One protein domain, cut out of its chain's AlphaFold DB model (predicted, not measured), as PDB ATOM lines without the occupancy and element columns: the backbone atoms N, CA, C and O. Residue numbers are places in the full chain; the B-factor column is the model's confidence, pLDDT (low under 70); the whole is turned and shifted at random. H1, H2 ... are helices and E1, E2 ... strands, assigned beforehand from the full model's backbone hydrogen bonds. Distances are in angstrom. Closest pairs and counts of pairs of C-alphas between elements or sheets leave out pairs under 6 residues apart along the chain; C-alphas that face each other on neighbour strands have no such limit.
ATOM      1  N   LEU A  80      29.966 -38.455 -44.784       73.69
ATOM      2  CA  LEU A  80      30.763 -37.723 -43.804       73.69
ATOM      3  C   LEU A  80      31.553 -38.575 -42.820       73.69
ATOM      4  O   LEU A  80      32.497 -38.049 -42.240       73.69
ATOM      5  N   LEU A  81      31.237 -39.855 -42.603       75.12
ATOM      6  CA  LEU A  81      31.999 -40.656 -41.632       75.12
ATOM      7  C   LEU A  81      33.496 -40.688 -41.996       75.12
ATOM      8  O   LEU A  81      34.354 -40.491 -41.133       75.12
ATOM      9  N   ALA A  82      33.800 -40.854 -43.285       79.38
ATOM     10  CA  ALA A  82      35.161 -40.767 -43.800       79.38
ATOM     11  C   ALA A  82      35.628 -39.310 -43.947       79.38
ATOM     12  O   ALA A  82      36.735 -38.986 -43.528       79.38
ATOM     13  N   ALA A  83      34.788 -38.422 -44.494       81.81
ATOM     14  CA  ALA A  83      35.188 -37.042 -44.788       81.81
ATOM     15  C   ALA A  83      35.433 -36.177 -43.536       81.81
ATOM     16  O   ALA A  83      36.185 -35.210 -43.599       81.81
ATOM     17  N   SER A  84      34.829 -36.525 -42.398       82.62
ATOM     18  CA  SER A  84      35.040 -35.827 -41.122       82.62
ATOM     19  C   SER A  84      36.260 -36.311 -40.342       82.62
ATOM     20  O   SER A  84      36.597 -35.737 -39.307       82.62
ATOM     21  N   ALA A  85      36.947 -37.354 -40.815       80.31
ATOM     22  CA  ALA A  85      38.149 -37.836 -40.154       80.31
ATOM     23  C   ALA A  85      39.265 -36.774 -40.220       80.31
ATOM     24  O   ALA A  85      39.685 -36.370 -41.301       80.31
ATOM     25  N   GLY A  86      39.760 -36.346 -39.056       82.12
ATOM     26  CA  GLY A  86      40.884 -35.408 -38.951       82.12
ATOM     27  C   GLY A  86      40.522 -33.928 -39.105       82.12
ATOM     28  O   GLY A  86      41.426 -33.098 -39.191       82.12
ATOM     29  N   LEU A  87      39.234 -33.574 -39.130       87.44
ATOM     30  CA  LEU A  87      38.817 -32.174 -39.076       87.44
ATOM     31  C   LEU A  87      39.060 -31.580 -37.676       87.44
ATOM     32  O   LEU A  87      38.962 -32.301 -36.684       87.44
ATOM     33  N   PRO A  88      39.273 -30.255 -37.556       86.69
ATOM     34  CA  PRO A  88      39.296 -29.551 -36.266       86.69
ATOM     35  C   PRO A  88      37.895 -29.421 -35.625       86.69
ATOM     36  O   PRO A  88      37.681 -28.577 -34.760       86.69
ATOM     37  N   LEU A  89      36.935 -30.230 -36.081       86.50
ATOM     38  CA  LEU A  89      35.563 -30.317 -35.607       86.50
ATOM     39  C   LEU A  89      35.303 -31.764 -35.186       86.50
ATOM     40  O   LEU A  89      35.433 -32.678 -36.001       86.50
ATOM     41  N   SER A  90      34.888 -31.959 -33.938       87.25
ATOM     42  CA  SER A  90      34.440 -33.263 -33.452       87.25
ATOM     43  C   SER A  90      33.100 -33.615 -34.095       87.25
ATOM     44  O   SER A  90      32.087 -32.976 -33.813       87.25
ATOM     45  N   VAL A  91      33.094 -34.627 -34.966       87.31
ATOM     46  CA  VAL A  91      31.885 -35.108 -35.648       87.31
ATOM     47  C   VAL A  91      31.555 -36.523 -35.194       87.31
ATOM     48  O   VAL A  91      32.287 -37.482 -35.470       87.31
ATOM     49  N   PHE A  92      30.396 -36.635 -34.558       87.75
ATOM     50  CA  PHE A  92      29.774 -37.888 -34.167       87.75
ATOM     51  C   PHE A  92      28.541 -38.131 -35.032       87.75
ATOM     52  O   PHE A  92      27.825 -37.195 -35.383       87.75
ATOM     53  N   VAL A  93      28.310 -39.384 -35.405       88.12
ATOM     54  CA  VAL A  93      27.220 -39.781 -36.299       88.12
ATOM     55  C   VAL A  93      26.202 -40.601 -35.515       88.12
ATOM     56  O   VAL A  93      26.554 -41.402 -34.651       88.12
ATOM     57  N   MET A  94      24.925 -40.420 -35.838       89.81
ATOM     58  CA  MET A  94      23.845 -41.272 -35.348       89.81
ATOM     59  C   MET A  94      23.394 -42.200 -36.479       89.81
ATOM     60  O   MET A  94      23.290 -41.781 -37.633       89.81
ATOM     61  N   MET A  95      23.146 -43.468 -36.166       91.31
ATOM     62  CA  MET A  95      22.792 -44.493 -37.145       91.31
ATOM     63  C   MET A  95      21.383 -44.249 -37.710       91.31
ATOM     64  O   MET A  95      20.436 -44.216 -36.923       91.31
ATOM     65  N   PRO A  96      21.186 -44.120 -39.036       92.19
ATOM     66  CA  PRO A  96      19.854 -43.925 -39.610       92.19
ATOM     67  C   PRO A  96      18.867 -45.020 -39.180       92.19
ATOM     68  O   PRO A  96      19.167 -46.212 -39.254       92.19
ATOM     69  N   SER A  97      17.677 -44.620 -38.732       92.44
ATOM     70  CA  SER A  97      16.710 -45.532 -38.103       92.44
ATOM     71  C   SER A  97      15.637 -46.049 -39.080       92.44
ATOM     72  O   SER A  97      15.227 -47.215 -39.019       92.44
ATOM     73  N   CYS A  98      15.205 -45.203 -40.021       93.00
ATOM     74  CA  CYS A  98      14.099 -45.444 -40.946       93.00
ATOM     75  C   CYS A  98      14.607 -45.420 -42.390       93.00
ATOM     76  O   CYS A  98      14.440 -44.436 -43.101       93.00
ATOM     77  N   VAL A  99      15.263 -46.505 -42.809       93.00
ATOM     78  CA  VAL A  99      15.681 -46.710 -44.202       93.00
ATOM     79  C   VAL A  99      15.127 -48.055 -44.693       93.00
ATOM     80  O   VAL A  99      15.558 -49.093 -44.175       93.00
ATOM     81  N   PRO A 100      14.185 -48.062 -45.654       92.56
ATOM     82  CA  PRO A 100      13.448 -46.895 -46.158       92.56
ATOM     83  C   PRO A 100      12.612 -46.206 -45.063       92.56
ATOM     84  O   PRO A 100      12.286 -46.812 -44.036       92.56
ATOM     85  N   ALA A 101      12.263 -44.941 -45.284       89.94
ATOM     86  CA  ALA A 101      11.400 -44.160 -44.407       89.94
ATOM     87  C   ALA A 101       9.960 -44.686 -44.428       89.94
ATOM     88  O   ALA A 101       9.288 -44.704 -43.395       89.94
ATOM     89  N   THR A 102       9.494 -45.161 -45.589       87.38
ATOM     90  CA  THR A 102       8.159 -45.748 -45.759       87.38
ATOM     91  C   THR A 102       8.199 -47.044 -46.576       87.38
ATOM     92  O   THR A 102       9.111 -47.244 -47.371       87.38
ATOM     93  N   PRO A 103       7.193 -47.930 -46.467       85.00
ATOM     94  CA  PRO A 103       7.105 -49.110 -47.334       85.00
ATOM     95  C   PRO A 103       6.788 -48.794 -48.806       85.00
ATOM     96  O   PRO A 103       6.839 -49.688 -49.643       85.00
ATOM     97  N   MET A 104       6.391 -47.553 -49.118       90.12
ATOM     98  CA  MET A 104       5.951 -47.144 -50.458       90.12
ATOM     99  C   MET A 104       7.087 -46.600 -51.330       90.12
ATOM    100  O   MET A 104       6.879 -46.354 -52.516       90.12
ATOM    101  N   GLU A 105       8.272 -46.385 -50.761       90.50
ATOM    102  CA  GLU A 105       9.422 -45.861 -51.490       90.50
ATOM    103  C   GLU A 105      10.442 -46.953 -51.824       90.50
ATOM    104  O   GLU A 105      10.457 -48.042 -51.250       90.50
ATOM    105  N   THR A 106      11.336 -46.629 -52.755       88.88
ATOM    106  CA  THR A 106      12.532 -47.428 -53.025       88.88
ATOM    107  C   THR A 106      13.739 -46.709 -52.439       88.88
ATOM    108  O   THR A 106      14.067 -45.606 -52.872       88.88
ATOM    109  N   ALA A 107      14.408 -47.339 -51.476       88.31
ATOM    110  CA  ALA A 107      15.673 -46.860 -50.927       88.31
ATOM    111  C   ALA A 107      16.854 -47.660 -51.493       88.31
ATOM    112  O   ALA A 107      16.711 -48.811 -51.901       88.31
ATOM    113  N   GLY A 108      18.048 -47.059 -51.479       89.50
ATOM    114  CA  GLY A 108      19.290 -47.738 -51.873       89.50
ATOM    115  C   GLY A 108      19.766 -48.808 -50.880       89.50
ATOM    116  O   GLY A 108      20.733 -49.511 -51.162       89.50
ATOM    117  N   ALA A 109      19.111 -48.926 -49.722       90.81
ATOM    118  CA  ALA A 109      19.379 -49.921 -48.693       90.81
ATOM    119  C   ALA A 109      18.103 -50.212 -47.884       90.81
ATOM    120  O   ALA A 109      17.139 -49.450 -47.931       90.81
ATOM    121  N   VAL A 110      18.127 -51.290 -47.101       92.94
ATOM    122  CA  VAL A 110      17.161 -51.566 -46.032       92.94
ATOM    123  C   VAL A 110      17.973 -51.797 -44.768       92.94
ATOM    124  O   VAL A 110      18.816 -52.687 -44.751       92.94
ATOM    125  N   LEU A 111      17.749 -50.989 -43.734       93.69
ATOM    126  CA  LEU A 111      18.463 -51.118 -42.466       93.69
ATOM    127  C   LEU A 111      17.616 -51.901 -41.470       93.69
ATOM    128  O   LEU A 111      16.485 -51.509 -41.170       93.69
ATOM    129  N   THR A 112      18.167 -52.983 -40.938       95.31
ATOM    130  CA  THR A 112      17.569 -53.834 -39.906       95.31
ATOM    131  C   THR A 112      18.186 -53.563 -38.532       95.31
ATOM    132  O   THR A 112      19.166 -52.832 -38.402       95.31
ATOM    133  N   ALA A 113      17.615 -54.150 -37.477       94.88
ATOM    134  CA  ALA A 113      18.190 -54.065 -36.133       94.88
ATOM    135  C   ALA A 113      19.584 -54.718 -36.039       94.88
ATOM    136  O   ALA A 113      20.428 -54.242 -35.284       94.88
ATOM    137  N   ALA A 114      19.834 -55.774 -36.824       95.12
ATOM    138  CA  ALA A 114      21.143 -56.419 -36.889       95.12
ATOM    139  C   ALA A 114      22.188 -55.476 -37.500       95.12
ATOM    140  O   ALA A 114      23.240 -55.276 -36.901       95.12
ATOM    141  N   ASP A 115      21.846 -54.805 -38.607       94.81
ATOM    142  CA  ASP A 115      22.742 -53.827 -39.237       94.81
ATOM    143  C   ASP A 115      23.106 -52.702 -38.258       94.81
ATOM    144  O   ASP A 115      24.268 -52.319 -38.150       94.81
ATOM    145  N   VAL A 116      22.127 -52.190 -37.500       93.50
ATOM    146  CA  VAL A 116      22.363 -51.169 -36.462       93.50
ATOM    147  C   VAL A 116      23.401 -51.650 -35.445       93.50
ATOM    148  O   VAL A 116      24.363 -50.928 -35.174       93.50
ATOM    149  N   GLY A 117      23.235 -52.865 -34.915       92.56
ATOM    150  CA  GLY A 117      24.180 -53.464 -33.971       92.56
ATOM    151  C   GLY A 117      25.584 -53.625 -34.560       92.56
ATOM    152  O   GLY A 117      26.567 -53.252 -33.919       92.56
ATOM    153  N   ASP A 118      25.678 -54.096 -35.803       92.88
ATOM    154  CA  ASP A 118      26.950 -54.288 -36.505       92.88
ATOM    155  C   ASP A 118      27.697 -52.962 -36.714       92.88
ATOM    156  O   ASP A 118      28.909 -52.884 -36.500       92.88
ATOM    157  N   PHE A 119      26.992 -51.891 -37.093       90.69
ATOM    158  CA  PHE A 119      27.601 -50.571 -37.275       90.69
ATOM    159  C   PHE A 119      28.072 -49.952 -35.956       90.69
ATOM    160  O   PHE A 119      29.180 -49.410 -35.914       90.69
ATOM    161  N   LEU A 120      27.283 -50.064 -34.885       89.44
ATOM    162  CA  LEU A 120      27.676 -49.613 -33.544       89.44
ATOM    163  C   LEU A 120      28.926 -50.352 -33.052       89.44
ATOM    164  O   LEU A 120      29.857 -49.725 -32.553       89.44
ATOM    165  N   ALA A 121      28.987 -51.671 -33.253       89.44
ATOM    166  CA  ALA A 121      30.147 -52.478 -32.880       89.44
ATOM    167  C   ALA A 121      31.387 -52.160 -33.731       89.44
ATOM    168  O   ALA A 121      32.513 -52.206 -33.234       89.44
ATOM    169  N   ARG A 122      31.198 -51.831 -35.014       90.31
ATOM    170  CA  ARG A 122      32.289 -51.505 -35.940       90.31
ATOM    171  C   ARG A 122      32.876 -50.111 -35.714       90.31
ATOM    172  O   ARG A 122      34.060 -49.914 -35.979       90.31
ATOM    173  N   TYR A 123      32.071 -49.153 -35.256       87.38
ATOM    174  CA  TYR A 123      32.474 -47.755 -35.080       87.38
ATOM    175  C   TYR A 123      32.076 -47.191 -33.702       87.38
ATOM    176  O   TYR A 123      31.408 -46.156 -33.646       87.38
ATOM    177  N   PRO A 124      32.510 -47.809 -32.588       85.25
ATOM    178  CA  PRO A 124      32.024 -47.484 -31.242       85.25
ATOM    179  C   PRO A 124      32.337 -46.047 -30.792       85.25
ATOM    180  O   PRO A 124      31.591 -45.473 -30.009       85.25
ATOM    181  N   ASP A 125      33.405 -45.442 -31.322       83.75
ATOM    182  CA  ASP A 125      33.827 -44.076 -30.968       83.75
ATOM    183  C   ASP A 125      33.271 -42.996 -31.916       83.75
ATOM    184  O   ASP A 125      33.544 -41.806 -31.750       83.75
ATOM    185  N   ARG A 126      32.535 -43.391 -32.965       84.75
ATOM    186  CA  ARG A 126      32.049 -42.479 -34.019       84.75
ATOM    187  C   ARG A 126      30.548 -42.580 -34.259       84.75
ATOM    188  O   ARG A 126      29.960 -41.579 -34.661       84.75
ATOM    189  N   ILE A 127      29.947 -43.746 -34.029       87.81
ATOM    190  CA  ILE A 127      28.502 -43.963 -34.086       87.81
ATOM    191  C   ILE A 127      27.996 -44.107 -32.653       87.81
ATOM    192  O   ILE A 127      28.271 -45.107 -32.000       87.81
ATOM    193  N   LEU A 128      27.280 -43.096 -32.156       87.50
ATOM    194  CA  LEU A 128      26.936 -43.009 -30.728       87.50
ATOM    195  C   LEU A 128      25.577 -43.620 -30.369       87.50
ATOM    196  O   LEU A 128      25.262 -43.781 -29.193       87.50
ATOM    197  N   GLY A 129      24.755 -43.943 -31.364       90.06
ATOM    198  CA  GLY A 129      23.426 -44.495 -31.139       90.06
ATOM    199  C   GLY A 129      22.563 -44.443 -32.388       90.06
ATOM    200  O   GLY A 129      23.065 -44.296 -33.502       90.06
ATOM    201  N   LEU A 130      21.252 -44.548 -32.190       92.75
ATOM    202  CA  LEU A 130      20.262 -44.445 -33.256       92.75
ATOM    203  C   LEU A 130      19.891 -42.979 -33.522       92.75
ATOM    204  O   LEU A 130      19.684 -42.203 -32.591       92.75
ATOM    205  N   ALA A 131      19.791 -42.611 -34.794       92.25
ATOM    206  CA  ALA A 131      19.243 -41.336 -35.238       92.25
ATOM    207  C   ALA A 131      17.725 -41.278 -34.999       92.25
ATOM    208  O   ALA A 131      17.106 -42.243 -34.547       92.25
ATOM    209  N   GLU A 132      17.124 -40.136 -35.328       93.19
ATOM    210  CA  GLU A 132      15.693 -39.868 -35.159       93.19
ATOM    211  C   GLU A 132      14.799 -41.026 -35.628       93.19
ATOM    212  O   GLU A 132      14.884 -41.469 -36.771       93.19
ATOM    213  N   MET A 133      13.942 -41.545 -34.744       94.31
ATOM    214  CA  MET A 133      12.955 -42.573 -35.089       94.31
ATOM    215  C   MET A 133      11.694 -41.904 -35.633       94.31
ATOM    216  O   MET A 133      10.808 -41.513 -34.875       94.31
ATOM    217  N   MET A 134      11.613 -41.798 -36.957       94.69
ATOM    218  CA  MET A 134      10.510 -41.113 -37.639       94.69
ATOM    219  C   MET A 134       9.277 -42.003 -37.832       94.69
ATOM    220  O   MET A 134       8.165 -41.494 -37.980       94.69
ATOM    221  N   ASN A 135       9.434 -43.332 -37.765       94.94
ATOM    222  CA  ASN A 135       8.317 -44.283 -37.770       94.94
ATOM    223  C   ASN A 135       7.600 -44.315 -36.406       94.94
ATOM    224  O   ASN A 135       7.497 -45.355 -35.750       94.94
ATOM    225  N   TYR A 136       7.090 -43.160 -35.976       95.12
ATOM    226  CA  TYR A 136       6.292 -43.028 -34.762       95.12
ATOM    227  C   TYR A 136       5.027 -43.913 -34.770       95.12
ATOM    228  O   TYR A 136       4.695 -44.428 -33.700       95.12
ATOM    229  N   PRO A 137       4.329 -44.172 -35.906       95.31
ATOM    230  CA  PRO A 137       3.171 -45.063 -35.894       95.31
ATOM    231  C   PRO A 137       3.566 -46.495 -35.528       95.31
ATOM    232  O   PRO A 137       2.877 -47.129 -34.734       95.31
ATOM    233  N   GLY A 138       4.704 -46.982 -36.039       95.38
ATOM    234  CA  GLY A 138       5.256 -48.282 -35.668       95.38
ATOM    235  C   GLY A 138       5.655 -48.354 -34.193       95.38
ATOM    236  O   GLY A 138       5.398 -49.364 -33.546       95.38
ATOM    237  N   VAL A 139       6.192 -47.267 -33.624       95.56
ATOM    238  CA  VAL A 139       6.455 -47.185 -32.175       95.56
ATOM    239  C   VAL A 139       5.153 -47.305 -31.374       95.56
ATOM    240  O   VAL A 139       5.072 -48.127 -30.465       95.56
ATOM    241  N   LEU A 140       4.121 -46.529 -31.724       97.38
ATOM    242  CA  LEU A 140       2.824 -46.553 -31.033       97.38
ATOM    243  C   LEU A 140       2.115 -47.908 -31.154       97.38
ATOM    244  O   LEU A 140       1.442 -48.335 -30.220       97.38
ATOM    245  N   ALA A 141       2.277 -48.584 -32.291       97.75
ATOM    246  CA  ALA A 141       1.717 -49.906 -32.546       97.75
ATOM    247  C   ALA A 141       2.543 -51.057 -31.942       97.75
ATOM    248  O   ALA A 141       2.156 -52.213 -32.099       97.75
ATOM    249  N   ALA A 142       3.662 -50.758 -31.269       97.06
ATOM    250  CA  ALA A 142       4.612 -51.750 -30.770       97.06
ATOM    251  C   ALA A 142       5.100 -52.717 -31.868       97.06
ATOM    252  O   ALA A 142       5.236 -53.921 -31.642       97.06
ATOM    253  N   ASP A 143       5.362 -52.185 -33.066       96.94
ATOM    254  CA  ASP A 143       5.876 -52.959 -34.192       96.94
ATOM    255  C   ASP A 143       7.196 -53.662 -33.804       96.94
ATOM    256  O   ASP A 143       8.155 -52.990 -33.401       96.94
ATOM    257  N   PRO A 144       7.289 -55.002 -33.933       96.94
ATOM    258  CA  PRO A 144       8.463 -55.746 -33.485       96.94
ATOM    259  C   PRO A 144       9.774 -55.321 -34.153       96.94
ATOM    260  O   PRO A 144      10.818 -55.327 -33.501       96.94
ATOM    261  N   ALA A 145       9.751 -54.943 -35.434       93.50
ATOM    262  CA  ALA A 145      10.950 -54.540 -36.162       93.50
ATOM    263  C   ALA A 145      11.422 -53.144 -35.733       93.50
ATOM    264  O   ALA A 145      12.625 -52.907 -35.605       93.50
ATOM    265  N   VAL A 146      10.486 -52.230 -35.464       95.12
ATOM    266  CA  VAL A 146      10.793 -50.900 -34.916       95.12
ATOM    267  C   VAL A 146      11.359 -51.015 -33.503       95.12
ATOM    268  O   VAL A 146      12.411 -50.439 -33.217       95.12
ATOM    269  N   LEU A 147      10.719 -51.798 -32.633       95.81
ATOM    270  CA  LEU A 147      11.195 -52.015 -31.265       95.81
ATOM    271  C   LEU A 147      12.565 -52.702 -31.235       95.81
ATOM    272  O   LEU A 147      13.413 -52.328 -30.426       95.81
ATOM    273  N   ALA A 148      12.819 -53.645 -32.145       95.75
ATOM    274  CA  ALA A 148      14.125 -54.284 -32.267       95.75
ATOM    275  C   ALA A 148      15.237 -53.273 -32.595       95.75
ATOM    276  O   ALA A 148      16.317 -53.352 -32.013       95.75
ATOM    277  N   LYS A 149      14.982 -52.290 -33.470       94.62
ATOM    278  CA  LYS A 149      15.958 -51.225 -33.773       94.62
ATOM    279  C   LYS A 149      16.237 -50.328 -32.571       94.62
ATOM    280  O   LYS A 149      17.391 -49.988 -32.332       94.62
ATOM    281  N   LEU A 150      15.203 -49.966 -31.808       93.88
ATOM    282  CA  LEU A 150      15.362 -49.179 -30.580       93.88
ATOM    283  C   LEU A 150      16.189 -49.938 -29.535       93.88
ATOM    284  O   LEU A 150      17.065 -49.360 -28.899       93.88
ATOM    285  N   ALA A 151      15.949 -51.243 -29.392       93.38
ATOM    286  CA  ALA A 151      16.691 -52.095 -28.468       93.38
ATOM    287  C   ALA A 151      18.146 -52.352 -28.905       93.38
ATOM    288  O   ALA A 151      18.993 -52.603 -28.053       93.38
ATOM    289  N   ALA A 152      18.442 -52.283 -30.208       91.69
ATOM    290  CA  ALA A 152      19.784 -52.505 -30.752       91.69
ATOM    291  C   ALA A 152      20.775 -51.370 -30.438       91.69
ATOM    292  O   ALA A 152      21.983 -51.589 -30.484       91.69
ATOM    293  N   ALA A 153      20.280 -50.177 -30.099       86.38
ATOM    294  CA  ALA A 153      21.089 -49.008 -29.762       86.38
ATOM    295  C   ALA A 153      20.767 -48.501 -28.343       86.38
ATOM    296  O   ALA A 153      20.262 -47.384 -28.187       86.38
TER     297      ALA A 153
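This is residues 80 to 153 of the 165 residues of the protein "Adenine deaminase" of Desulfoprunum benzoelyticum (UniProt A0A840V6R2). A two-stranded parallel ribbon, E1 and E2, lies near the middle, with H2 packed on it and H4 touching H2; H1 and H3 lie toward opposite ends. The 74 printed residues, under half in named elements, run H1 E1 H2 E2 H3 H4, mostly helix. The whole is elongated, 42 by 25 by 18 A, and only just compact, close to loose, with radius of gyration of the C-alphas 13.5 A.

E1 is residues 93 to 95, E2 127 to 130. H2, 113 to 122, measures 14.3 A; H4, 144 to 152, 12.1 A, ending at C-alpha 152 (19.784, -52.505, -30.752). H1, 80 to 83, begins at C-alpha 80 (30.763, -37.723, -43.804); H3 is 136 to 140.

E1 and E2 are parallel at 40 degrees; N 95 and O 129 are 2.8 A apart. E1, H2, E2 form a strand-helix-strand unit, a helix between parallel neighbour strands, with right-handed crossover. The closest C-alphas of H2 and E2, Leu 120 and Ile 127, are 5.7 A apart. H2 and H4 touch, closest C-alphas Ala 113 and Lys 149 at 4.3 A, at a shallow tilt of 15 degrees, the same way. H3 and H4 only just touch, only at the corner, with 3 pairs of C-alphas within 8 A, the closest Gly 138 and Val 146 at 6.2 A. H1 and H2 are apart. Every O i to N i+4 pair is within hydrogen-bond range in H2, H3 and H4; H1 is too short for one.

The C-alphas farthest apart, of Pro 88 and Ala 141, are 42.9 A apart. The link from E1 to H2, residues 96 to 112, is long. The printed part has no cut, and no printed residue is under pLDDT 70.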